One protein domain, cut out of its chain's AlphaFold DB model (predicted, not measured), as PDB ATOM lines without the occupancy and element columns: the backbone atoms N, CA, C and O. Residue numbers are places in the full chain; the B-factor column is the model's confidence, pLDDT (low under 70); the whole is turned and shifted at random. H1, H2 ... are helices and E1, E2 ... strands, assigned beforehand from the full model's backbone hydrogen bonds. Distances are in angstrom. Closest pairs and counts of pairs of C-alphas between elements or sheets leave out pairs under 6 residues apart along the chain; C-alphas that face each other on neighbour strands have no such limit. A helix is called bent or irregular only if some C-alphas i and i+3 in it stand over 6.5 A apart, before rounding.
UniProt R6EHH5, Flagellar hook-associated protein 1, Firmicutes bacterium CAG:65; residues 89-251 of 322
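This is residues 89 to 251 of the 322 residues of the protein "Flagellar hook-associated protein 1" of Firmicutes bacterium CAG:65 (UniProt R6EHH5). A long helix, H1, runs through the middle as a spine, with a strongly twisted four-stranded sheet, E1 E2 E5 E4, at its last residues and two helices, H3 and then H4, packed along one side of it, both running opposite to it. On another side of H1 sits a small two-stranded sheet, E3 E6, followed by the short helix H2, and long links without named elements join many of these parts. The printed part has 163 residues, with four named helices and six named strands in the order H1 E1 E2 E3 E4 E5 E6 H2 H3 H4, and both sheets are antiparallel. The class is mixed, helices and strands, with 81 residues in named elements, under half of those printed. The whole is compact, with a radius of gyration of the C-alphas of 17.1 A and spans of 53 by 41 by 27 A.

The larger sheet runs E1, residues 114 to 119, then E2, residues 125 to 133, then E5, residues 169 to 173, then E4, residues 159 to 163; E1 and E4 are its edge strands. E1 and E2 form a hairpin, antiparallel at 119 degrees, with N 116 and O 129 at 3.0 A and N 126 and O 118 at 2.9 A, within hydrogen-bond range. E2 bends by 104 degrees at residue 128, and its pairing is staggered: residues 125 to 131 pair with E1, residues 131 to 133 with E5. E2 and E5 are antiparallel at 112 degrees, with N 171 and O 132 at 2.8 A. E5 and E4 form a hairpin, antiparallel at 147 degrees, with N 162 and O 170 at 2.8 A. H1, residues 89 to 110, only grazes this sheet, with its residues 105 to 109. H3, residues 214 to 225, touches H1 at residues 102 to 110 alone, the closest C-alphas being those of Ala 110 and Thr 216, 6.5 A; they run opposite ways at a shallow tilt of 15 degrees. H4, residues 241 to 251, touches H1 at residues 91 to 99 alone, the closest C-alphas being those of Met 95 and Tyr 244, 7.0 A; they run opposite ways at a shallow tilt of 5 degrees. H3, with residues 223 to 225 alone, touches H4, the closest C-alphas being those of Phe 224 and Phe 241, 5.1 A; they run the same way at a shallow tilt of 11 degrees. E3, residues 151 to 153, and E6, residues 190 to 192, are antiparallel at 137 degrees, with N 152 and O 191 at 2.9 A; the closest C-alphas of H1 and E3 are those of Val 100 and Phe 151, 6.4 A. H2, residues 194 to 198, touches no helix. Every O i to N i+4 pair is within hydrogen-bond range in H1 and H2, against 6 of 8 in H3 and 5 of 7 in H4.

E2 is 16.2 A long from first to last C-alpha, E1 14.2 A, E5 13.3 A and E4 13.2 A. H1 spans 31.7 A, from C-alpha 89 at (-23.967, 11.196, -32.393) to C-alpha 110 at (3.213, 3.721, -17.942). H3 spans 16.7 A. H4 spans 15.7 A and ends at C-alpha 251, (-31.970, 10.202, -22.171); it is irregular, but only just, with C-alphas 242 and 245 6.6 A apart. E3, E6 and H2 are short.

The two C-alphas farthest apart are those of Gly 167 and Ser 250, 54.1 A. The printed part has no cut. The links E2 to E3, E5 to E6, H2 to H3 and H3 to H4 are long. The mean pLDDT of the printed part is 87.2, and no printed residue is under 70.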
ATOM      1  N   GLN A  89     -25.246  11.489 -31.738       91.12
ATOM      2  CA  GLN A  89     -23.967  11.196 -32.393       91.12
ATOM      3  C   GLN A  89     -22.794  11.830 -31.644       91.12
ATOM      4  O   GLN A  89     -21.828  11.130 -31.352       91.12
ATOM      5  N   GLY A  90     -22.903  13.112 -31.292       91.50
ATOM      6  CA  GLY A  90     -21.886  13.831 -30.531       91.50
ATOM      7  C   GLY A  90     -21.674  13.234 -29.140       91.50
ATOM      8  O   GLY A  90     -20.533  12.972 -28.767       91.50
ATOM      9  N   GLU A  91     -22.752  12.959 -28.395       90.62
ATOM     10  CA  GLU A  91     -22.693  12.363 -27.044       90.62
ATOM     11  C   GLU A  91     -22.061  10.958 -27.084       90.62
ATOM     12  O   GLU A  91     -21.208  10.609 -26.264       90.62
ATOM     13  N   PHE A  92     -22.417  10.140 -28.078       91.81
ATOM     14  CA  PHE A  92     -21.821   8.816 -28.240       91.81
ATOM     15  C   PHE A  92     -20.341   8.882 -28.645       91.81
ATOM     16  O   PHE A  92     -19.518   8.147 -28.098       91.81
ATOM     17  N   ASP A  93     -19.983   9.772 -29.572       93.12
ATOM     18  CA  ASP A  93     -18.593   9.988 -29.978       93.12
ATOM     19  C   ASP A  93     -17.743  10.505 -28.811       93.12
ATOM     20  O   ASP A  93     -16.636  10.015 -28.601       93.12
ATOM     21  N   GLN A  94     -18.295  11.382 -27.967       91.56
ATOM     22  CA  GLN A  94     -17.646  11.855 -26.746       91.56
ATOM     23  C   GLN A  94     -17.369  10.725 -25.754       91.56
ATOM     24  O   GLN A  94     -16.285  10.678 -25.170       91.56
ATOM     25  N   MET A  95     -18.304   9.788 -25.572       91.00
ATOM     26  CA  MET A  95     -18.072   8.606 -24.738       91.00
ATOM     27  C   MET A  95     -16.846   7.823 -25.224       91.00
ATOM     28  O   MET A  95     -15.950   7.514 -24.438       91.00
ATOM     29  N   ILE A  96     -16.801   7.519 -26.523       92.44
ATOM     30  CA  ILE A  96     -15.704   6.757 -27.125       92.44
ATOM     31  C   ILE A  96     -14.393   7.536 -27.026       92.44
ATOM     32  O   ILE A  96     -13.384   6.976 -26.601       92.44
ATOM     33  N   HIS A  97     -14.417   8.829 -27.334       92.94
ATOM     34  CA  HIS A  97     -13.276   9.723 -27.208       92.94
ATOM     35  C   HIS A  97     -12.704   9.729 -25.781       92.94
ATOM     36  O   HIS A  97     -11.500   9.545 -25.591       92.94
ATOM     37  N   ASN A  98     -13.558   9.860 -24.763       91.00
ATOM     38  CA  ASN A  98     -13.152   9.855 -23.356       91.00
ATOM     39  C   ASN A  98     -12.513   8.519 -22.944       91.00
ATOM     40  O   ASN A  98     -11.495   8.509 -22.253       91.00
ATOM     41  N   VAL A  99     -13.082   7.389 -23.381       91.19
ATOM     42  CA  VAL A  99     -12.519   6.051 -23.128       91.19
ATOM     43  C   VAL A  99     -11.140   5.915 -23.768       91.19
ATOM     44  O   VAL A  99     -10.188   5.458 -23.135       91.19
ATOM     45  N   VAL A 100     -11.022   6.337 -25.022       92.50
ATOM     46  CA  VAL A 100      -9.811   6.198 -25.832       92.50
ATOM     47  C   VAL A 100      -8.677   7.046 -25.287       92.50
ATOM     48  O   VAL A 100      -7.579   6.532 -25.070       92.50
ATOM     49  N   THR A 101      -8.941   8.326 -25.032       92.00
ATOM     50  CA  THR A 101      -7.950   9.256 -24.484       92.00
ATOM     51  C   THR A 101      -7.506   8.820 -23.096       92.00
ATOM     52  O   THR A 101      -6.306   8.742 -22.856       92.00
ATOM     53  N   LYS A 102      -8.431   8.417 -22.214       92.69
ATOM     54  CA  LYS A 102      -8.090   7.958 -20.860       92.69
ATOM     55  C   LYS A 102      -7.251   6.679 -20.863       92.69
ATOM     56  O   LYS A 102      -6.260   6.611 -20.143       92.69
ATOM     57  N   ILE A 103      -7.616   5.675 -21.664       92.94
ATOM     58  CA  ILE A 103      -6.845   4.424 -21.751       92.94
ATOM     59  C   ILE A 103      -5.464   4.683 -22.354       92.94
ATOM     60  O   ILE A 103      -4.463   4.222 -21.806       92.94
ATOM     61  N   ASN A 104      -5.389   5.437 -23.453       93.62
ATOM     62  CA  ASN A 104      -4.111   5.777 -24.070       93.62
ATOM     63  C   ASN A 104      -3.235   6.625 -23.137       93.62
ATOM     64  O   ASN A 104      -2.032   6.398 -23.102       93.62
ATOM     65  N   ASP A 105      -3.811   7.543 -22.357       92.44
ATOM     66  CA  ASP A 105      -3.079   8.352 -21.376       92.44
ATOM     67  C   ASP A 105      -2.499   7.499 -20.242       92.44
ATOM     68  O   ASP A 105      -1.354   7.708 -19.850       92.44
ATOM     69  N   ILE A 106      -3.240   6.499 -19.754       92.25
ATOM     70  CA  ILE A 106      -2.742   5.559 -18.735       92.25
ATOM     71  C   ILE A 106      -1.565   4.738 -19.278       92.25
ATOM     72  O   ILE A 106      -0.552   4.579 -18.596       92.25
ATOM     73  N   LEU A 107      -1.673   4.241 -20.514       91.81
ATOM     74  CA  LEU A 107      -0.580   3.509 -21.164       91.81
ATOM     75  C   LEU A 107       0.619   4.419 -21.463       91.81
ATOM     76  O   LEU A 107       1.763   3.999 -21.300       91.81
ATOM     77  N   ALA A 108       0.372   5.672 -21.843       91.75
ATOM     78  CA  ALA A 108       1.408   6.671 -22.062       91.75
ATOM     79  C   ALA A 108       2.157   6.998 -20.759       91.75
ATOM     80  O   ALA A 108       3.388   7.026 -20.758       91.75
ATOM     81  N   GLU A 109       1.452   7.182 -19.638       91.69
ATOM     82  CA  GLU A 109       2.078   7.379 -18.324       91.69
ATOM     83  C   GLU A 109       2.948   6.170 -17.948       91.69
ATOM     84  O   GLU A 109       4.091   6.342 -17.519       91.69
ATOM     85  N   ALA A 110       2.452   4.948 -18.171       88.88
ATOM     86  CA  ALA A 110       3.213   3.721 -17.942       88.88
ATOM     87  C   ALA A 110       4.472   3.633 -18.827       88.88
ATOM     88  O   ALA A 110       5.512   3.159 -18.373       88.88
ATOM     89  N   ALA A 111       4.407   4.157 -20.055       88.44
ATOM     90  CA  ALA A 111       5.544   4.268 -20.968       88.44
ATOM     91  C   ALA A 111       6.535   5.396 -20.608       88.44
ATOM     92  O   ALA A 111       7.568   5.552 -21.268       88.44
ATOM     93  N   GLY A 112       6.243   6.195 -19.576       88.38
ATOM     94  CA  GLY A 112       7.076   7.314 -19.132       88.38
ATOM     95  C   GLY A 112       6.835   8.621 -19.894       88.38
ATOM     96  O   GLY A 112       7.727   9.468 -19.953       88.38
ATOM     97  N   VAL A 113       5.661   8.788 -20.509       91.12
ATOM     98  CA  VAL A 113       5.234  10.068 -21.090       91.12
ATOM     99  C   VAL A 113       4.922  11.057 -19.972       91.12
ATOM    100  O   VAL A 113       4.140  10.777 -19.067       91.12
ATOM    101  N   GLN A 114       5.537  12.232 -20.052       90.38
ATOM    102  CA  GLN A 114       5.350  13.342 -19.119       90.38
ATOM    103  C   GLN A 114       4.734  14.543 -19.837       90.38
ATOM    104  O   GLN A 114       4.874  14.690 -21.049       90.38
ATOM    105  N   SER A 115       4.056  15.408 -19.084       91.19
ATOM    106  CA  SER A 115       3.506  16.669 -19.598       91.19
ATOM    107  C   SER A 115       4.391  17.837 -19.179       91.19
ATOM    108  O   SER A 115       4.718  17.966 -17.998       91.19
ATOM    109  N   GLY A 116       4.768  18.699 -20.120       88.69
ATOM    110  CA  GLY A 116       5.535  19.904 -19.819       88.69
ATOM    111  C   GLY A 116       5.959  20.671 -21.062       88.69
ATOM    112  O   GLY A 116       5.631  20.301 -22.188       88.69
ATOM    113  N   ASP A 117       6.715  21.742 -20.853       90.31
ATOM    114  CA  ASP A 117       7.248  22.539 -21.953       90.31
ATOM    115  C   ASP A 117       8.508  21.873 -22.524       90.31
ATOM    116  O   ASP A 117       9.407  21.477 -21.777       90.31
ATOM    117  N   LEU A 118       8.577  21.749 -23.852       86.81
ATOM    118  CA  LEU A 118       9.717  21.182 -24.572       86.81
ATOM    119  C   LEU A 118      10.271  22.206 -25.566       86.81
ATOM    120  O   LEU A 118       9.576  22.631 -26.489       86.81
ATOM    121  N   GLU A 119      11.540  22.581 -25.399       88.62
ATOM    122  CA  GLU A 119      12.271  23.392 -26.377       88.62
ATOM    123  C   GLU A 119      12.894  22.499 -27.455       88.62
ATOM    124  O   GLU A 119      13.714  21.622 -27.169       88.62
ATOM    125  N   LEU A 120      12.524  22.751 -28.706       89.25
ATOM    126  CA  LEU A 120      13.031  22.051 -29.877       89.25
ATOM    127  C   LEU A 120      14.341  22.669 -30.382       89.25
ATOM    128  O   LEU A 120      14.667  23.826 -30.106       89.25
ATOM    129  N   ALA A 121      15.092  21.892 -31.163       84.44
ATOM    130  CA  ALA A 121      16.354  22.325 -31.766       84.44
ATOM    131  C   ALA A 121      16.196  23.500 -32.755       84.44
ATOM    132  O   ALA A 121      17.147  24.247 -32.975       84.44
ATOM    133  N   ASP A 122      15.001  23.686 -33.323       82.44
ATOM    134  CA  ASP A 122      14.663  24.803 -34.218       82.44
ATOM    135  C   ASP A 122      14.333  26.114 -33.472       82.44
ATOM    136  O   ASP A 122      14.079  27.140 -34.103       82.44
ATOM    137  N   GLY A 123      14.373  26.100 -32.133       79.56
ATOM    138  CA  GLY A 123      14.040  27.238 -31.278       79.56
ATOM    139  C   GLY A 123      12.552  27.358 -30.932       79.56
ATOM    140  O   GLY A 123      12.186  28.263 -30.183       79.56
ATOM    141  N   THR A 124      11.696  26.461 -31.428       88.50
ATOM    142  CA  THR A 124      10.269  26.416 -31.091       88.50
ATOM    143  C   THR A 124      10.065  25.802 -29.706       88.50
ATOM    144  O   THR A 124      10.652  24.772 -29.379       88.50
ATOM    145  N   THR A 125       9.194  26.393 -28.887       87.88
ATOM    146  CA  THR A 125       8.783  25.809 -27.600       87.88
ATOM    147  C   THR A 125       7.381  25.237 -27.726       87.88
ATOM    148  O   THR A 125       6.421  25.977 -27.950       87.88
ATOM    149  N   LEU A 126       7.255  23.925 -27.561       86.19
ATOM    150  CA  LEU A 126       5.962  23.268 -27.416       86.19
ATOM    151  C   LEU A 126       5.534  23.397 -25.956       86.19
ATOM    152  O   LEU A 126       6.231  22.902 -25.073       86.19
ATOM    153  N   LYS A 127       4.428  24.095 -25.699       86.81
ATOM    154  CA  LYS A 127       3.915  24.299 -24.339       86.81
ATOM    155  C   LYS A 127       2.969  23.178 -23.943       86.81
ATOM    156  O   LYS A 127       2.144  22.796 -24.761       86.81
ATOM    157  N   ASN A 128       3.052  22.710 -22.696       85.75
ATOM    158  CA  ASN A 128       2.214  21.626 -22.159       85.75
ATOM    159  C   ASN A 128       2.167  20.362 -23.043       85.75
ATOM    160  O   ASN A 128       1.174  19.635 -23.052       85.75
ATOM    161  N   ALA A 129       3.245  20.077 -23.772       87.62
ATOM    162  CA  ALA A 129       3.315  18.915 -24.639       87.62
ATOM    163  C   ALA A 129       3.420  17.631 -23.807       87.62
ATOM    164  O   ALA A 129       4.128  17.584 -22.799       87.62
ATOM    165  N   LYS A 130       2.764  16.564 -24.268       90.25
ATOM    166  CA  LYS A 130       2.977  15.202 -23.763       90.25
ATOM    167  C   LYS A 130       4.138  14.573 -24.528       90.25
ATOM    168  O   LYS A 130       4.030  14.362 -25.738       90.25
ATOM    169  N   TYR A 131       5.253  14.304 -23.852       90.56
ATOM    170  CA  TYR A 131       6.460  13.789 -24.494       90.56
ATOM    171  C   TYR A 131       7.238  12.791 -23.635       90.56
ATOM    172  O   TYR A 131       7.139  12.780 -22.412       90.56
ATOM    173  N   CYS A 132       8.060  11.966 -24.277       89.38
ATOM    174  CA  CYS A 132       9.046  11.117 -23.611       89.38
ATOM    175  C   CYS A 132      10.318  11.009 -24.451       89.38
ATOM    176  O   CYS A 132      10.271  11.146 -25.674       89.38
ATOM    177  N   ALA A 133      11.453  10.725 -23.815       86.25
ATOM    178  CA  ALA A 133      12.676  10.415 -24.549       86.25
ATOM    179  C   ALA A 133      12.490   9.145 -25.400       86.25
ATOM    180  O   ALA A 133      11.677   8.269 -25.075       86.25
ATOM    181  N   VAL A 134      13.228   9.061 -26.506       84.94
ATOM    182  CA  VAL A 134      13.288   7.839 -27.315       84.94
ATOM    183  C   VAL A 134      14.050   6.772 -26.533       84.94
ATOM    184  O   VAL A 134      15.221   6.955 -26.206       84.94
ATOM    185  N   ASP A 135      13.368   5.670 -26.246       81.25
ATOM    186  CA  ASP A 135      13.907   4.501 -25.557       81.25
ATOM    187  C   ASP A 135      13.264   3.255 -26.173       81.25
ATOM    188  O   ASP A 135      12.063   3.044 -26.018       81.25
ATOM    189  N   SER A 136      14.027   2.478 -26.941       74.38
ATOM    190  CA  SER A 136      13.507   1.305 -27.661       74.38
ATOM    191  C   SER A 136      13.281   0.091 -26.759       74.38
ATOM    192  O   SER A 136      12.474  -0.763 -27.110       74.38
ATOM    193  N   ASP A 137      13.933   0.036 -25.595       76.81
ATOM    194  CA  ASP A 137      13.819  -1.077 -24.640       76.81
ATOM    195  C   ASP A 137      12.898  -0.731 -23.451       76.81
ATOM    196  O   ASP A 137      12.772  -1.498 -22.490       76.81
ATOM    197  N   GLY A 138      12.261   0.441 -23.495       80.12
ATOM    198  CA  GLY A 138      11.413   0.936 -22.421       80.12
ATOM    199  C   GLY A 138      10.114   0.137 -22.259       80.12
ATOM    200  O   GLY A 138       9.548  -0.407 -23.206       80.12
ATOM    201  N   TYR A 139       9.606   0.102 -21.027       85.50
ATOM    202  CA  TYR A 139       8.325  -0.524 -20.695       85.50
ATOM    203  C   TYR A 139       7.155   0.142 -21.447       85.50
ATOM    204  O   TYR A 139       7.147   1.360 -21.593       85.50
ATOM    205  N   MET A 140       6.163  -0.642 -21.900       85.69
ATOM    206  CA  MET A 140       4.986  -0.167 -22.658       85.69
ATOM    207  C   MET A 140       5.329   0.619 -23.939       85.69
ATOM    208  O   MET A 140       4.735   1.657 -24.243       85.69
ATOM    209  N   ARG A 141       6.286   0.108 -24.718       87.56
ATOM    210  CA  ARG A 141       6.704   0.695 -25.997       87.56
ATOM    211  C   ARG A 141       6.662  -0.313 -27.133       87.56
ATOM    212  O   ARG A 141       6.719  -1.522 -26.918       87.56
ATOM    213  N   MET A 142       6.538   0.209 -28.343       85.00
ATOM    214  CA  MET A 142       6.709  -0.557 -29.572       85.00
ATOM    215  C   MET A 142       8.196  -0.774 -29.876       85.00
ATOM    216  O   MET A 142       9.062  -0.142 -29.276       85.00
ATOM    217  N   GLU A 143       8.499  -1.633 -30.852       80.06
ATOM    218  CA  GLU A 143       9.877  -1.946 -31.273       80.06
ATOM    219  C   GLU A 143      10.669  -0.713 -31.750       80.06
ATOM    220  O   GLU A 143      11.891  -0.667 -31.631       80.06
ATOM    221  N   ASP A 144       9.986   0.314 -32.259       79.25
ATOM    222  CA  ASP A 144      10.588   1.590 -32.663       79.25
ATOM    223  C   ASP A 144      10.794   2.574 -31.488       79.25
ATOM    224  O   ASP A 144      11.286   3.691 -31.676       79.25
ATOM    225  N   GLY A 145      10.443   2.166 -30.266       80.94
ATOM    226  CA  GLY A 145      10.502   2.968 -29.046       80.94
ATOM    227  C   GLY A 145       9.354   3.961 -28.878       80.94
ATOM    228  O   GLY A 145       9.398   4.763 -27.934       80.94
ATOM    229  N   THR A 146       8.347   3.954 -29.762       88.00
ATOM    230  CA  THR A 146       7.135   4.767 -29.589       88.00
ATOM    231  C   THR A 146       6.319   4.271 -28.392       88.00
ATOM    232  O   THR A 146       6.223   3.059 -28.171       88.00
ATOM    233  N   PRO A 147       5.719   5.173 -27.593       90.00
ATOM    234  CA  PRO A 147       4.772   4.777 -26.556       90.00
ATOM    235  C   PRO A 147       3.609   3.979 -27.142       90.00
ATOM    236  O   PRO A 147       3.027   4.365 -28.159       90.00
ATOM    237  N   ILE A 148       3.251   2.875 -26.488       89.81
ATOM    238  CA  ILE A 148       2.165   2.030 -26.968       89.81
ATOM    239  C   ILE A 148       0.818   2.744 -26.827       89.81
ATOM    240  O   ILE A 148       0.500   3.334 -25.794       89.81
ATOM    241  N   GLN A 149       0.004   2.670 -27.874       90.50
ATOM    242  CA  GLN A 149      -1.378   3.143 -27.858       90.50
ATOM    243  C   GLN A 149      -2.287   1.960 -28.146       90.50
ATOM    244  O   GLN A 149      -2.054   1.242 -29.119       90.50
ATOM    245  N   LEU A 150      -3.318   1.754 -27.324       90.81
ATOM    246  CA  LEU A 150      -4.299   0.700 -27.582       90.81
ATOM    247  C   LEU A 150      -5.155   1.056 -28.797       90.81
ATOM    248  O   LEU A 150      -5.433   0.209 -29.648       90.81
ATOM    249  N   PHE A 151      -5.519   2.332 -28.885       93.19
ATOM    250  CA  PHE A 151      -6.289   2.891 -29.984       93.19
ATOM    251  C   PHE A 151      -5.437   3.898 -30.747       93.19
ATOM    252  O   PHE A 151      -4.911   4.850 -30.165       93.19
ATOM    253  N   THR A 152      -5.315   3.700 -32.052       92.00
ATOM    254  CA  THR A 152      -4.614   4.604 -32.963       92.00
ATOM    255  C   THR A 152      -5.609   5.264 -33.909       92.00
ATOM    256  O   THR A 152      -6.761   4.839 -34.032       92.00
ATOM    257  N   LYS A 153      -5.174   6.342 -34.561       91.94
ATOM    258  CA  LYS A 153      -5.961   6.979 -35.617       91.94
ATOM    259  C   LYS A 153      -5.698   6.282 -36.948       91.94
ATOM    260  O   LYS A 153      -4.667   5.626 -37.113       91.94
ATOM    261  N   VAL A 154      -6.645   6.380 -37.877       88.69
ATOM    262  CA  VAL A 154      -6.502   5.801 -39.224       88.69
ATOM    263  C   VAL A 154      -5.690   6.729 -40.126       88.69
ATOM    264  O   VAL A 154      -4.879   6.261 -40.920       88.69
ATOM    265  N   THR A 155      -5.901   8.040 -40.006       86.94
ATOM    266  CA  THR A 155      -5.324   9.040 -40.916       86.94
ATOM    267  C   THR A 155      -3.970   9.585 -40.474       86.94
ATOM    268  O   THR A 155      -3.157   9.947 -41.321       86.94
ATOM    269  N   THR A 156      -3.728   9.693 -39.165       87.38
ATOM    270  CA  THR A 156      -2.530  10.337 -38.611       87.38
ATOM    271  C   THR A 156      -1.897   9.508 -37.504       87.38
ATOM    272  O   THR A 156      -2.578   8.811 -36.755       87.38
ATOM    273  N   ASP A 157      -0.581   9.623 -37.353       87.94
ATOM    274  CA  ASP A 157       0.121   8.978 -36.249       87.94
ATOM    275  C   ASP A 157      -0.178   9.686 -34.919       87.94
ATOM    276  O   ASP A 157      -0.364  10.907 -34.857       87.94
ATOM    277  N   GLY A 158      -0.219   8.928 -33.822       85.44
ATOM    278  CA  GLY A 158      -0.455   9.491 -32.489       85.44
ATOM    279  C   GLY A 158       0.762  10.202 -31.896       85.44
ATOM    280  O   GLY A 158       0.594  11.141 -31.122       85.44
ATOM    281  N   TYR A 159       1.971   9.807 -32.300       90.50
ATOM    282  CA  TYR A 159       3.232  10.400 -31.863       90.50
ATOM    283  C   TYR A 159       4.090  10.791 -33.062       90.50
ATOM    284  O   TYR A 159       4.094  10.120 -34.090       90.50
ATOM    285  N   ARG A 160       4.864  11.864 -32.908       91.25
ATOM    286  CA  ARG A 160       5.900  12.274 -33.858       91.25
ATOM    287  C   ARG A 160       7.246  12.379 -33.162       91.25
ATOM    288  O   ARG A 160       7.326  12.774 -31.998       91.25
ATOM    289  N   LYS A 161       8.309  12.063 -33.893       91.62
ATOM    290  CA  LYS A 161       9.680  12.209 -33.409       91.62
ATOM    291  C   LYS A 161      10.143  13.653 -33.598       91.62
ATOM    292  O   LYS A 161      10.017  14.195 -34.694       91.62
ATOM    293  N   VAL A 162      10.687  14.265 -32.554       89.69
ATOM    294  CA  VAL A 162      11.271  15.615 -32.593       89.69
ATOM    295  C   VAL A 162      12.631  15.617 -31.905       89.69
ATOM    296  O   VAL A 162      12.859  14.833 -30.989       89.69
ATOM    297  N   THR A 163      13.520  16.520 -32.307       90.81
ATOM    298  CA  THR A 163      14.822  16.695 -31.651       90.81
ATOM    299  C   THR A 163      14.769  17.913 -30.733       90.81
ATOM    300  O   THR A 163      14.456  19.026 -31.167       90.81
ATOM    301  N   GLY A 164      15.046  17.694 -29.451       88.38
ATOM    302  CA  GLY A 164      15.127  18.735 -28.437       88.38
ATOM    303  C   GLY A 164      16.374  19.601 -28.599       88.38
ATOM    304  O   GLY A 164      17.348  19.230 -29.256       88.38
ATOM    305  N   LYS A 165      16.372  20.772 -27.963       87.12
ATOM    306  CA  LYS A 165      17.526  21.686 -27.916       87.12
ATOM    307  C   LYS A 165      18.769  21.068 -27.265       87.12
ATOM    308  O   LYS A 165      19.889  21.499 -27.526       87.12
ATOM    309  N   ASP A 166      18.575  20.054 -26.429       84.31
ATOM    310  CA  ASP A 166      19.633  19.242 -25.827       84.31
ATOM    311  C   ASP A 166      20.277  18.241 -26.809       84.31
ATOM    312  O   ASP A 166      21.209  17.530 -26.433       84.31
ATOM    313  N   GLY A 167      19.799  18.185 -28.059       82.62
ATOM    314  CA  GLY A 167      20.273  17.272 -29.096       82.62
ATOM    315  C   GLY A 167      19.754  15.841 -28.951       82.62
ATOM    316  O   GLY A 167      20.224  14.963 -29.673       82.62
ATOM    317  N   LYS A 168      18.816  15.585 -28.028       87.56
ATOM    318  CA  LYS A 168      18.178  14.274 -27.863       87.56
ATOM    319  C   LYS A 168      16.871  14.205 -28.632       87.56
ATOM    320  O   LYS A 168      16.166  15.201 -28.786       87.56
ATOM    321  N   ASP A 169      16.528  13.002 -29.064       91.31
ATOM    322  CA  ASP A 169      15.253  12.754 -29.714       91.31
ATOM    323  C   ASP A 169      14.166  12.413 -28.686       91.31
ATOM    324  O   ASP A 169      14.378  11.633 -27.751       91.31
ATOM    325  N   TYR A 170      12.981  12.970 -28.908       90.06
ATOM    326  CA  TYR A 170      11.784  12.788 -28.101       90.06
ATOM    327  C   TYR A 170      10.613  12.350 -28.982       90.06
ATOM    328  O   TYR A 170      10.459  12.812 -30.114       90.06
ATOM    329  N   TRP A 171       9.756  11.492 -28.441       92.25
ATOM    330  CA  TRP A 171       8.420  11.255 -28.975       92.25
ATOM    331  C   TRP A 171       7.463  12.260 -28.351       92.25
ATOM    332  O   TRP A 171       7.367  12.331 -27.128       92.25
ATOM    333  N   VAL A 172       6.764  13.026 -29.183       91.00
ATOM    334  CA  VAL A 172       5.754  14.004 -28.763       91.00
ATOM    335  C   VAL A 172       4.397  13.576 -29.295       91.00
ATOM    336  O   VAL A 172       4.277  13.266 -30.481       91.00
ATOM    337  N   MET A 173       3.386  13.563 -28.431       91.38
ATOM    338  CA  MET A 173       2.012  13.265 -28.820       91.38
ATOM    339  C   MET A 173       1.483  14.364 -29.745       91.38
ATOM    340  O   MET A 173       1.626  15.555 -29.465       91.38
ATOM    341  N   ASN A 174       0.865  13.968 -30.852       89.00
ATOM    342  CA  ASN A 174       0.200  14.900 -31.749       89.00
ATOM    343  C   ASN A 174      -1.108  15.372 -31.107       89.00
ATOM    344  O   ASN A 174      -2.034  14.579 -30.928       89.00
ATOM    345  N   GLU A 175      -1.169  16.662 -30.777       85.69
ATOM    346  CA  GLU A 175      -2.366  17.294 -30.223       85.69
ATOM    347  C   GLU A 175      -3.534  17.267 -31.210       85.69
ATOM    348  O   GLU A 175      -3.368  17.428 -32.425       85.69
ATOM    349  N   GLU A 176      -4.728  17.098 -30.656       85.56
ATOM    350  CA  GLU A 176      -5.983  17.163 -31.387       85.56
ATOM    351  C   GLU A 176      -6.336  18.615 -31.687       85.56
ATOM    352  O   GLU A 176      -6.348  19.475 -30.807       85.56
ATOM    353  N   LYS A 177      -6.631  18.895 -32.953       84.06
ATOM    354  CA  LYS A 177      -7.046  20.213 -33.420       84.06
ATOM    355  C   LYS A 177      -8.475  20.119 -33.914       84.06
ATOM    356  O   LYS A 177      -8.736  19.412 -34.883       84.06
ATOM    357  N   ALA A 178      -9.374  20.882 -33.296       79.19
ATOM    358  CA  ALA A 178     -10.791  20.907 -33.664       79.19
ATOM    359  C   ALA A 178     -11.021  21.226 -35.157       79.19
ATOM    360  O   ALA A 178     -11.951  20.703 -35.758       79.19
ATOM    361  N   ASP A 179     -10.138  22.020 -35.772       80.75
ATOM    362  CA  ASP A 179     -10.219  22.391 -37.193       80.75
ATOM    363  C   ASP A 179      -9.661  21.317 -38.145       80.75
ATOM    364  O   ASP A 179      -9.662  21.488 -39.362       80.75
ATOM    365  N   SER A 180      -9.111  20.220 -37.619       84.88
ATOM    366  CA  SER A 180      -8.490  19.150 -38.402       84.88
ATOM    367  C   SER A 180      -9.075  17.798 -37.994       84.88
ATOM    368  O   SER A 180      -8.517  17.144 -37.109       84.88
ATOM    369  N   PRO A 181     -10.155  17.336 -38.656       82.81
ATOM    370  CA  PRO A 181     -10.836  16.084 -38.314       82.81
ATOM    371  C   PRO A 181      -9.909  14.863 -38.283       82.81
ATOM    372  O   PRO A 181     -10.056  13.981 -37.443       82.81
ATOM    373  N   GLU A 182      -8.891  14.848 -39.146       85.81
ATOM    374  CA  GLU A 182      -7.876  13.790 -39.219       85.81
ATOM    375  C   GLU A 182      -6.989  13.691 -37.968       85.81
ATOM    376  O   GLU A 182      -6.322  12.678 -37.755       85.81
ATOM    377  N   SER A 183      -6.941  14.743 -37.149       86.62
ATOM    378  CA  SER A 183      -6.171  14.754 -35.906       86.62
ATOM    379  C   SER A 183      -6.944  14.177 -34.722       86.62
ATOM    380  O   SER A 183      -6.305  13.776 -33.749       86.62
ATOM    381  N   LEU A 184      -8.276  14.105 -34.822       88.88
ATOM    382  CA  LEU A 184      -9.191  13.798 -33.726       88.88
ATOM    383  C   LEU A 184      -9.372  12.286 -33.518       88.88
ATOM    384  O   LEU A 184      -9.450  11.520 -34.485       88.88
ATOM    385  N   TYR A 185      -9.514  11.866 -32.262       90.50
ATOM    386  CA  TYR A 185      -9.963  10.532 -31.861       90.50
ATOM    387  C   TYR A 185     -11.494  10.465 -31.873       90.50
ATOM    388  O   TYR A 185     -12.135  10.490 -30.825       90.50
ATOM    389  N   THR A 186     -12.066  10.385 -33.073       91.81
ATOM    390  CA  THR A 186     -13.505  10.171 -33.303       91.81
ATOM    391  C   THR A 186     -13.762   8.743 -33.768       91.81
ATOM    392  O   THR A 186     -12.872   8.086 -34.307       91.81
ATOM    393  N   ILE A 187     -14.998   8.263 -33.648       89.31
ATOM    394  CA  ILE A 187     -15.422   6.933 -34.118       89.31
ATOM    395  C   ILE A 187     -15.101   6.733 -35.608       89.31
ATOM    396  O   ILE A 187     -14.782   5.624 -36.031       89.31
ATOM    397  N   GLY A 188     -15.165   7.800 -36.411       86.75
ATOM    398  CA  GLY A 188     -14.859   7.750 -37.842       86.75
ATOM    399  C   GLY A 188     -13.368   7.635 -38.174       86.75
ATOM    400  O   GLY A 188     -13.035   7.213 -39.278       86.75
ATOM    401  N   ASN A 189     -12.480   7.990 -37.242       90.38
ATOM    402  CA  ASN A 189     -11.029   8.013 -37.442       90.38
ATOM    403  C   ASN A 189     -10.278   7.091 -36.468       90.38
ATOM    404  O   ASN A 189      -9.080   7.251 -36.248       90.38
ATOM    405  N   LEU A 190     -10.964   6.127 -35.857       92.69
ATOM    406  CA  LEU A 190     -10.388   5.273 -34.827       92.69
ATOM    407  C   LEU A 190     -10.174   3.843 -35.312       92.69
ATOM    408  O   LEU A 190     -11.026   3.250 -35.970       92.69
ATOM    409  N   GLN A 191      -9.048   3.262 -34.912       92.25
ATOM    410  CA  GLN A 191      -8.758   1.844 -35.075       92.25
ATOM    411  C   GLN A 191      -8.070   1.284 -33.826       92.25
ATOM    412  O   GLN A 191      -7.381   1.992 -33.089       92.25
ATOM    413  N   VAL A 192      -8.251  -0.013 -33.580       91.38
ATOM    414  CA  VAL A 192      -7.413  -0.727 -32.608       91.38
ATOM    415  C   VAL A 192      -6.033  -0.890 -33.224       91.38
ATOM    416  O   VAL A 192      -5.908  -1.165 -34.418       91.38
ATOM    417  N   ASN A 193      -4.997  -0.725 -32.412       89.94
ATOM    418  CA  ASN A 193      -3.629  -0.839 -32.877       89.94
ATOM    419  C   ASN A 193      -3.377  -2.202 -33.545       89.94
ATOM    420  O   ASN A 193      -3.469  -3.256 -32.909       89.94
ATOM    421  N   SER A 194      -3.042  -2.179 -34.835       88.88
ATOM    422  CA  SER A 194      -2.878  -3.383 -35.651       88.88
ATOM    423  C   SER A 194      -1.753  -4.290 -35.148       88.88
ATOM    424  O   SER A 194      -1.888  -5.512 -35.212       88.88
ATOM    425  N   ALA A 195      -0.688  -3.721 -34.575       86.69
ATOM    426  CA  ALA A 195       0.402  -4.489 -33.980       86.69
ATOM    427  C   ALA A 195      -0.061  -5.262 -32.733       86.69
ATOM    428  O   ALA A 195       0.306  -6.421 -32.556       86.69
ATOM    429  N   LEU A 196      -0.926  -4.659 -31.908       87.06
ATOM    430  CA  LEU A 196      -1.518  -5.323 -30.741       87.06
ATOM    431  C   LEU A 196      -2.552  -6.384 -31.124       87.06
ATOM    432  O   LEU A 196      -2.704  -7.376 -30.415       87.06
ATOM    433  N   MET A 197      -3.258  -6.199 -32.242       88.94
ATOM    434  CA  MET A 197      -4.172  -7.219 -32.761       88.94
ATOM    435  C   MET A 197      -3.430  -8.464 -33.252       88.94
ATOM    436  O   MET A 197      -3.924  -9.576 -33.077       88.94
ATOM    437  N   GLN A 198      -2.265  -8.282 -33.879       88.31
ATOM    438  CA  GLN A 198      -1.441  -9.392 -34.361       88.31
ATOM    439  C   GLN A 198      -0.703 -10.084 -33.214       88.31
ATOM    440  O   GLN A 198      -0.652 -11.311 -33.167       88.31
ATOM    441  N   GLU A 199      -0.179  -9.307 -32.266       87.12
ATOM    442  CA  GLU A 199       0.606  -9.816 -31.145       87.12
ATOM    443  C   GLU A 199       0.120  -9.227 -29.812       87.12
ATOM    444  O   GLU A 199       0.741  -8.314 -29.259       87.12
ATOM    445  N   PRO A 200      -0.960  -9.783 -29.226       85.62
ATOM    446  CA  PRO A 200      -1.504  -9.303 -27.954       85.62
ATOM    447  C   PRO A 200      -0.504  -9.350 -26.792       85.62
ATOM    448  O   PRO A 200      -0.621  -8.584 -25.839       85.62
ATOM    449  N   SER A 201       0.509 -10.223 -26.871       83.25
ATOM    450  CA  SER A 201       1.580 -10.337 -25.876       83.25
ATOM    451  C   SER A 201       2.473  -9.098 -25.778       83.25
ATOM    452  O   SER A 201       3.183  -8.964 -24.785       83.25
ATOM    453  N   LYS A 202       2.442  -8.198 -26.774       80.94
ATOM    454  CA  LYS A 202       3.146  -6.907 -26.718       80.94
ATOM    455  C   LYS A 202       2.583  -5.990 -25.631       80.94
ATOM    456  O   LYS A 202       3.317  -5.174 -25.082       80.94
ATOM    457  N   LEU A 203       1.314  -6.166 -25.257       83.50
ATOM    458  CA  LEU A 203       0.738  -5.511 -24.088       83.50
ATOM    459  C   LEU A 203       1.112  -6.289 -22.815       83.50
ATOM    460  O   LEU A 203       0.356  -7.123 -22.314       83.50
ATOM    461  N   GLY A 204       2.319  -6.047 -22.309       79.56
ATOM    462  CA  GLY A 204       2.839  -6.709 -21.115       79.56
ATOM    463  C   GLY A 204       2.551  -5.938 -19.825       79.56
ATOM    464  O   GLY A 204       2.994  -4.809 -19.662       79.56
ATOM    465  N   PHE A 205       1.916  -6.575 -18.838       84.62
ATOM    466  CA  PHE A 205       1.795  -6.056 -17.461       84.62
ATOM    467  C   PHE A 205       2.902  -6.594 -16.544       84.62
ATOM    468  O   PHE A 205       2.662  -6.946 -15.390       84.62
ATOM    469  N   ARG A 206       4.118  -6.725 -17.082       85.12
ATOM    470  CA  ARG A 206       5.300  -7.153 -16.331       85.12
ATOM    471  C   ARG A 206       6.405  -6.127 -16.451       85.12
ATOM    472  O   ARG A 206       6.817  -5.792 -17.556       85.12
ATOM    473  N   LEU A 207       6.884  -5.674 -15.303       83.94
ATOM    474  CA  LEU A 207       7.990  -4.736 -15.201       83.94
ATOM    475  C   LEU A 207       9.323  -5.443 -15.490       83.94
ATOM    476  O   LEU A 207       9.416  -6.674 -15.479       83.94
ATOM    477  N   ALA A 208      10.377  -4.657 -15.720       80.00
ATOM    478  CA  ALA A 208      11.721  -5.168 -16.004       80.00
ATOM    479  C   ALA A 208      12.303  -6.037 -14.868       80.00
ATOM    480  O   ALA A 208      13.178  -6.866 -15.110       80.00
ATOM    481  N   ASP A 209      11.803  -5.882 -13.637       80.19
ATOM    482  CA  ASP A 209      12.176  -6.695 -12.473       80.19
ATOM    483  C   ASP A 209      11.431  -8.046 -12.393       80.19
ATOM    484  O   ASP A 209      11.682  -8.847 -11.492       80.19
ATOM    485  N   GLY A 210      10.524  -8.316 -13.338       80.25
ATOM    486  CA  GLY A 210       9.704  -9.525 -13.399       80.25
ATOM    487  C   GLY A 210       8.444  -9.487 -12.530       80.25
ATOM    488  O   GLY A 210       7.682 -10.459 -12.545       80.25
ATOM    489  N   SER A 211       8.201  -8.399 -11.795       86.81
ATOM    490  CA  SER A 211       6.974  -8.193 -11.028       86.81
ATOM    491  C   SER A 211       5.808  -7.747 -11.918       86.81
ATOM    492  O   SER A 211       5.982  -7.328 -13.064       86.81
ATOM    493  N   GLU A 212       4.586  -7.893 -11.406       87.50
ATOM    494  CA  GLU A 212       3.362  -7.494 -12.105       87.50
ATOM    495  C   GLU A 212       3.112  -5.990 -11.948       87.50
ATOM    496  O   GLU A 212       3.150  -5.464 -10.832       87.50
ATOM    497  N   ASP A 213       2.780  -5.309 -13.046       88.38
ATOM    498  CA  ASP A 213       2.416  -3.893 -13.021       88.38
ATOM    499  C   ASP A 213       0.988  -3.693 -12.499       88.38
ATOM    500  O   ASP A 213       0.008  -3.562 -13.238       88.38
ATOM    501  N   LYS A 214       0.882  -3.657 -11.171       88.31
ATOM    502  CA  LYS A 214      -0.372  -3.367 -10.473       88.31
ATOM    503  C   LYS A 214      -0.790  -1.908 -10.606       88.31
ATOM    504  O   LYS A 214      -1.985  -1.639 -10.595       88.31
ATOM    505  N   LYS A 215       0.158  -0.975 -10.761       90.00
ATOM    506  CA  LYS A 215      -0.146   0.461 -10.826       90.00
ATOM    507  C   LYS A 215      -0.987   0.759 -12.065       90.00
ATOM    508  O   LYS A 215      -2.047   1.371 -11.947       90.00
ATOM    509  N   THR A 216      -0.547   0.294 -13.232       88.81
ATOM    510  CA  THR A 216      -1.275   0.514 -14.488       88.81
ATOM    511  C   THR A 216      -2.593  -0.258 -14.503       88.81
ATOM    512  O   THR A 216      -3.611   0.278 -14.937       88.81
ATOM    513  N   ALA A 217      -2.624  -1.484 -13.968       88.88
ATOM    514  CA  ALA A 217      -3.858  -2.265 -13.858       88.88
ATOM    515  C   ALA A 217      -4.911  -1.587 -12.956       88.88
ATOM    516  O   ALA A 217      -6.085  -1.509 -13.327       88.88
ATOM    517  N   ASP A 218      -4.500  -1.050 -11.806       91.69
ATOM    518  CA  ASP A 218      -5.382  -0.314 -10.899       91.69
ATOM    519  C   ASP A 218      -5.847   1.011 -11.517       91.69
ATOM    520  O   ASP A 218      -7.015   1.370 -11.368       91.69
ATOM    521  N   ALA A 219      -4.984   1.706 -12.269       91.81
ATOM    522  CA  ALA A 219      -5.355   2.913 -13.007       91.81
ATOM    523  C   ALA A 219      -6.395   2.622 -14.102       91.81
ATOM    524  O   ALA A 219      -7.393   3.335 -14.208       91.81
ATOM    525  N   LEU A 220      -6.213   1.539 -14.870       89.69
ATOM    526  CA  LEU A 220      -7.193   1.090 -15.865       89.69
ATOM    527  C   LEU A 220      -8.525   0.748 -15.203       89.69
ATOM    528  O   LEU A 220      -9.568   1.184 -15.674       89.69
ATOM    529  N   LYS A 221      -8.507   0.021 -14.084       90.31
ATOM    530  CA  LYS A 221      -9.724  -0.278 -13.323       90.31
ATOM    531  C   LYS A 221     -10.408   1.000 -12.829       90.31
ATOM    532  O   LYS A 221     -11.623   1.122 -12.966       90.31
ATOM    533  N   ALA A 222      -9.641   1.935 -12.269       90.62
ATOM    534  CA  ALA A 222     -10.161   3.192 -11.744       90.62
ATOM    535  C   ALA A 222     -10.830   4.033 -12.838       90.62
ATOM    536  O   ALA A 222     -11.899   4.583 -12.587       90.62
ATOM    537  N   ALA A 223     -10.268   4.053 -14.052       88.94
ATOM    538  CA  ALA A 223     -10.823   4.786 -15.188       88.94
ATOM    539  C   ALA A 223     -12.274   4.396 -15.514       88.94
ATOM    540  O   ALA A 223     -13.077   5.259 -15.848       88.94
ATOM    541  N   PHE A 224     -12.647   3.119 -15.363       87.00
ATOM    542  CA  PHE A 224     -14.025   2.671 -15.605       87.00
ATOM    543  C   PHE A 224     -15.015   3.094 -14.514       87.00
ATOM    544  O   PHE A 224     -16.215   3.125 -14.771       87.00
ATOM    545  N   THR A 225     -14.526   3.407 -13.314       87.19
ATOM    546  CA  THR A 225     -15.343   3.763 -12.140       87.19
ATOM    547  C   THR A 225     -15.276   5.245 -11.775       87.19
ATOM    548  O   THR A 225     -15.936   5.673 -10.834       87.19
ATOM    549  N   GLU A 226     -14.455   6.028 -12.470       87.38
ATOM    550  CA  GLU A 226     -14.260   7.446 -12.185       87.38
ATOM    551  C   GLU A 226     -15.483   8.263 -12.632       87.38
ATOM    552  O   GLU A 226     -15.867   8.248 -13.800       87.38
ATOM    553  N   GLU A 227     -16.081   9.010 -11.702       83.31
ATOM    554  CA  GLU A 227     -17.187   9.939 -11.971       83.31
ATOM    555  C   GLU A 227     -16.650  11.310 -12.409       83.31
ATOM    556  O   GLU A 227     -16.773  12.313 -11.700       83.31
ATOM    557  N   SER A 228     -16.000  11.370 -13.570       81.31
ATOM    558  CA  SER A 228     -15.436  12.618 -14.112       81.31
ATOM    559  C   SER A 228     -16.151  13.136 -15.356       81.31
ATOM    560  O   SER A 228     -15.940  14.288 -15.727       81.31
ATOM    561  N   TYR A 229     -16.982  12.314 -15.997       81.75
ATOM    562  CA  TYR A 229     -17.498  12.582 -17.339       81.75
ATOM    563  C   TYR A 229     -18.925  13.119 -17.299       81.75
ATOM    564  O   TYR A 229     -19.696  12.750 -16.424       81.75
ATOM    565  N   THR A 230     -19.294  13.969 -18.249       81.38
ATOM    566  CA  THR A 230     -20.662  14.483 -18.419       81.38
ATOM    567  C   THR A 230     -21.172  14.107 -19.802       81.38
ATOM    568  O   THR A 230     -20.373  13.995 -20.731       81.38
ATOM    569  N   LEU A 231     -22.486  13.910 -19.942       75.44
ATOM    570  CA  LEU A 231     -23.080  13.531 -21.228       75.44
ATOM    571  C   LEU A 231     -23.044  14.670 -22.247       75.44
ATOM    572  O   LEU A 231     -22.686  14.470 -23.395       75.44
ATOM    573  N   ASN A 232     -23.411  15.870 -21.812       73.88
ATOM    574  CA  ASN A 232     -23.394  17.076 -22.624       73.88
ATOM    575  C   ASN A 232     -23.153  18.294 -21.713       73.88
ATOM    576  O   ASN A 232     -23.262  18.164 -20.487       73.88
ATOM    577  N   PRO A 233     -22.841  19.478 -22.270       73.19
ATOM    578  CA  PRO A 233     -22.571  20.681 -21.475       73.19
ATOM    579  C   PRO A 233     -23.724  21.097 -20.548       73.19
ATOM    580  O   PRO A 233     -23.498  21.698 -19.496       73.19
ATOM    581  N   ASN A 234     -24.960  20.751 -20.914       77.06
ATOM    582  CA  ASN A 234     -26.163  21.095 -20.160       77.06
ATOM    583  C   ASN A 234     -26.450  20.114 -19.008       77.06
ATOM    584  O   ASN A 234     -27.206  20.443 -18.090       77.06
ATOM    585  N   VAL A 235     -25.838  18.926 -19.006       76.12
ATOM    586  CA  VAL A 235     -26.001  17.896 -17.975       76.12
ATOM    587  C   VAL A 235     -24.808  17.925 -17.022       76.12
ATOM    588  O   VAL A 235     -23.742  17.383 -17.288       76.12
ATOM    589  N   GLN A 236     -25.020  18.510 -15.842       74.31
ATOM    590  CA  GLN A 236     -24.003  18.622 -14.783       74.31
ATOM    591  C   GLN A 236     -23.761  17.310 -14.014       74.31
ATOM    592  O   GLN A 236     -22.833  17.220 -13.206       74.31
ATOM    593  N   LYS A 237     -24.612  16.293 -14.214       80.12
ATOM    594  CA  LYS A 237     -24.463  14.988 -13.562       80.12
ATOM    595  C   LYS A 237     -23.215  14.311 -14.119       80.12
ATOM    596  O   LYS A 237     -23.161  13.988 -15.305       80.12
ATOM    597  N   LYS A 238     -22.243  14.068 -13.241       83.69
ATOM    598  CA  LYS A 238     -21.085  13.249 -13.580       83.69
ATOM    599  C   LYS A 238     -21.485  11.778 -13.670       83.69
ATOM    600  O   LYS A 238     -22.347  11.319 -12.923       83.69
ATOM    601  N   THR A 239     -20.864  11.059 -14.590       82.94
ATOM    602  CA  THR A 239     -21.117   9.651 -14.882       82.94
ATOM    603  C   THR A 239     -19.794   8.902 -15.048       82.94
ATOM    604  O   THR A 239     -18.736   9.514 -15.246       82.94
ATOM    605  N   THR A 240     -19.855   7.580 -14.929       87.00
ATOM    606  CA  THR A 240     -18.727   6.662 -15.143       87.00
ATOM    607  C   THR A 240     -18.749   6.132 -16.576       87.00
ATOM    608  O   THR A 240     -19.761   6.260 -17.259       87.00
ATOM    609  N   PHE A 241     -17.688   5.477 -17.062       84.31
ATOM    610  CA  PHE A 241     -17.753   4.816 -18.379       84.31
ATOM    611  C   PHE A 241     -18.847   3.747 -18.465       84.31
ATOM    612  O   PHE A 241     -19.430   3.549 -19.529       84.31
ATOM    613  N   VAL A 242     -19.130   3.065 -17.354       83.56
ATOM    614  CA  VAL A 242     -20.166   2.028 -17.291       83.56
ATOM    615  C   VAL A 242     -21.559   2.654 -17.356       83.56
ATOM    616  O   VAL A 242     -22.431   2.167 -18.078       83.56
ATOM    617  N   ASP A 243     -21.757   3.753 -16.636       88.69
ATOM    618  CA  ASP A 243     -23.057   4.409 -16.538       88.69
ATOM    619  C   ASP A 243     -23.340   5.342 -17.719       88.69
ATOM    620  O   ASP A 243     -24.508   5.541 -18.044       88.69
ATOM    621  N   TYR A 244     -22.315   5.838 -18.426       88.56
ATOM    622  CA  TYR A 244     -22.469   6.770 -19.551       88.56
ATOM    623  C   TYR A 244     -23.412   6.215 -20.621       88.56
ATOM    624  O   TYR A 244     -24.352   6.889 -21.040       88.56
ATOM    625  N   TYR A 245     -23.206   4.966 -21.050       86.56
ATOM    626  CA  TYR A 245     -24.061   4.347 -22.065       86.56
ATOM    627  C   TYR A 245     -25.506   4.182 -21.572       86.56
ATOM    628  O   TYR A 245     -26.457   4.414 -22.319       86.56
ATOM    629  N   THR A 246     -25.681   3.814 -20.302       89.50
ATOM    630  CA  THR A 246     -27.006   3.672 -19.686       89.50
ATOM    631  C   THR A 246     -27.717   5.021 -19.579       89.50
ATOM    632  O   THR A 246     -28.905   5.112 -19.897       89.50
ATOM    633  N   ASP A 247     -27.000   6.072 -19.181       89.25
ATOM    634  CA  ASP A 247     -27.502   7.444 -19.103       89.25
ATOM    635  C   ASP A 247     -27.892   7.959 -20.504       89.25
ATOM    636  O   ASP A 247     -28.988   8.498 -20.664       89.25
ATOM    637  N   LEU A 248     -27.079   7.694 -21.536       88.50
ATOM    638  CA  LEU A 248     -27.367   8.040 -22.936       88.50
ATOM    639  C   LEU A 248     -28.643   7.366 -23.441       88.50
ATOM    640  O   LEU A 248     -29.561   8.030 -23.923       88.50
ATOM    641  N   VAL A 249     -28.744   6.043 -23.290       89.88
ATOM    642  CA  VAL A 249     -29.942   5.297 -23.702       89.88
ATOM    643  C   VAL A 249     -31.176   5.780 -22.934       89.88
ATOM    644  O   VAL A 249     -32.248   5.926 -23.525       89.88
ATOM    645  N   SER A 250     -31.030   6.082 -21.643       90.62
ATOM    646  CA  SER A 250     -32.118   6.608 -20.812       90.62
ATOM    647  C   SER A 250     -32.578   7.988 -21.278       90.62
ATOM    648  O   SER A 250     -33.781   8.233 -21.361       90.62
ATOM    649  N   GLN A 251     -31.651   8.884 -21.622       88.19
ATOM    650  CA  GLN A 251     -31.970  10.202 -22.171       88.19
ATOM    651  C   GLN A 251     -32.755  10.077 -23.479       88.19
ATOM    652  O   GLN A 251     -33.819  10.679 -23.613       88.19
TER     653      GLN A 251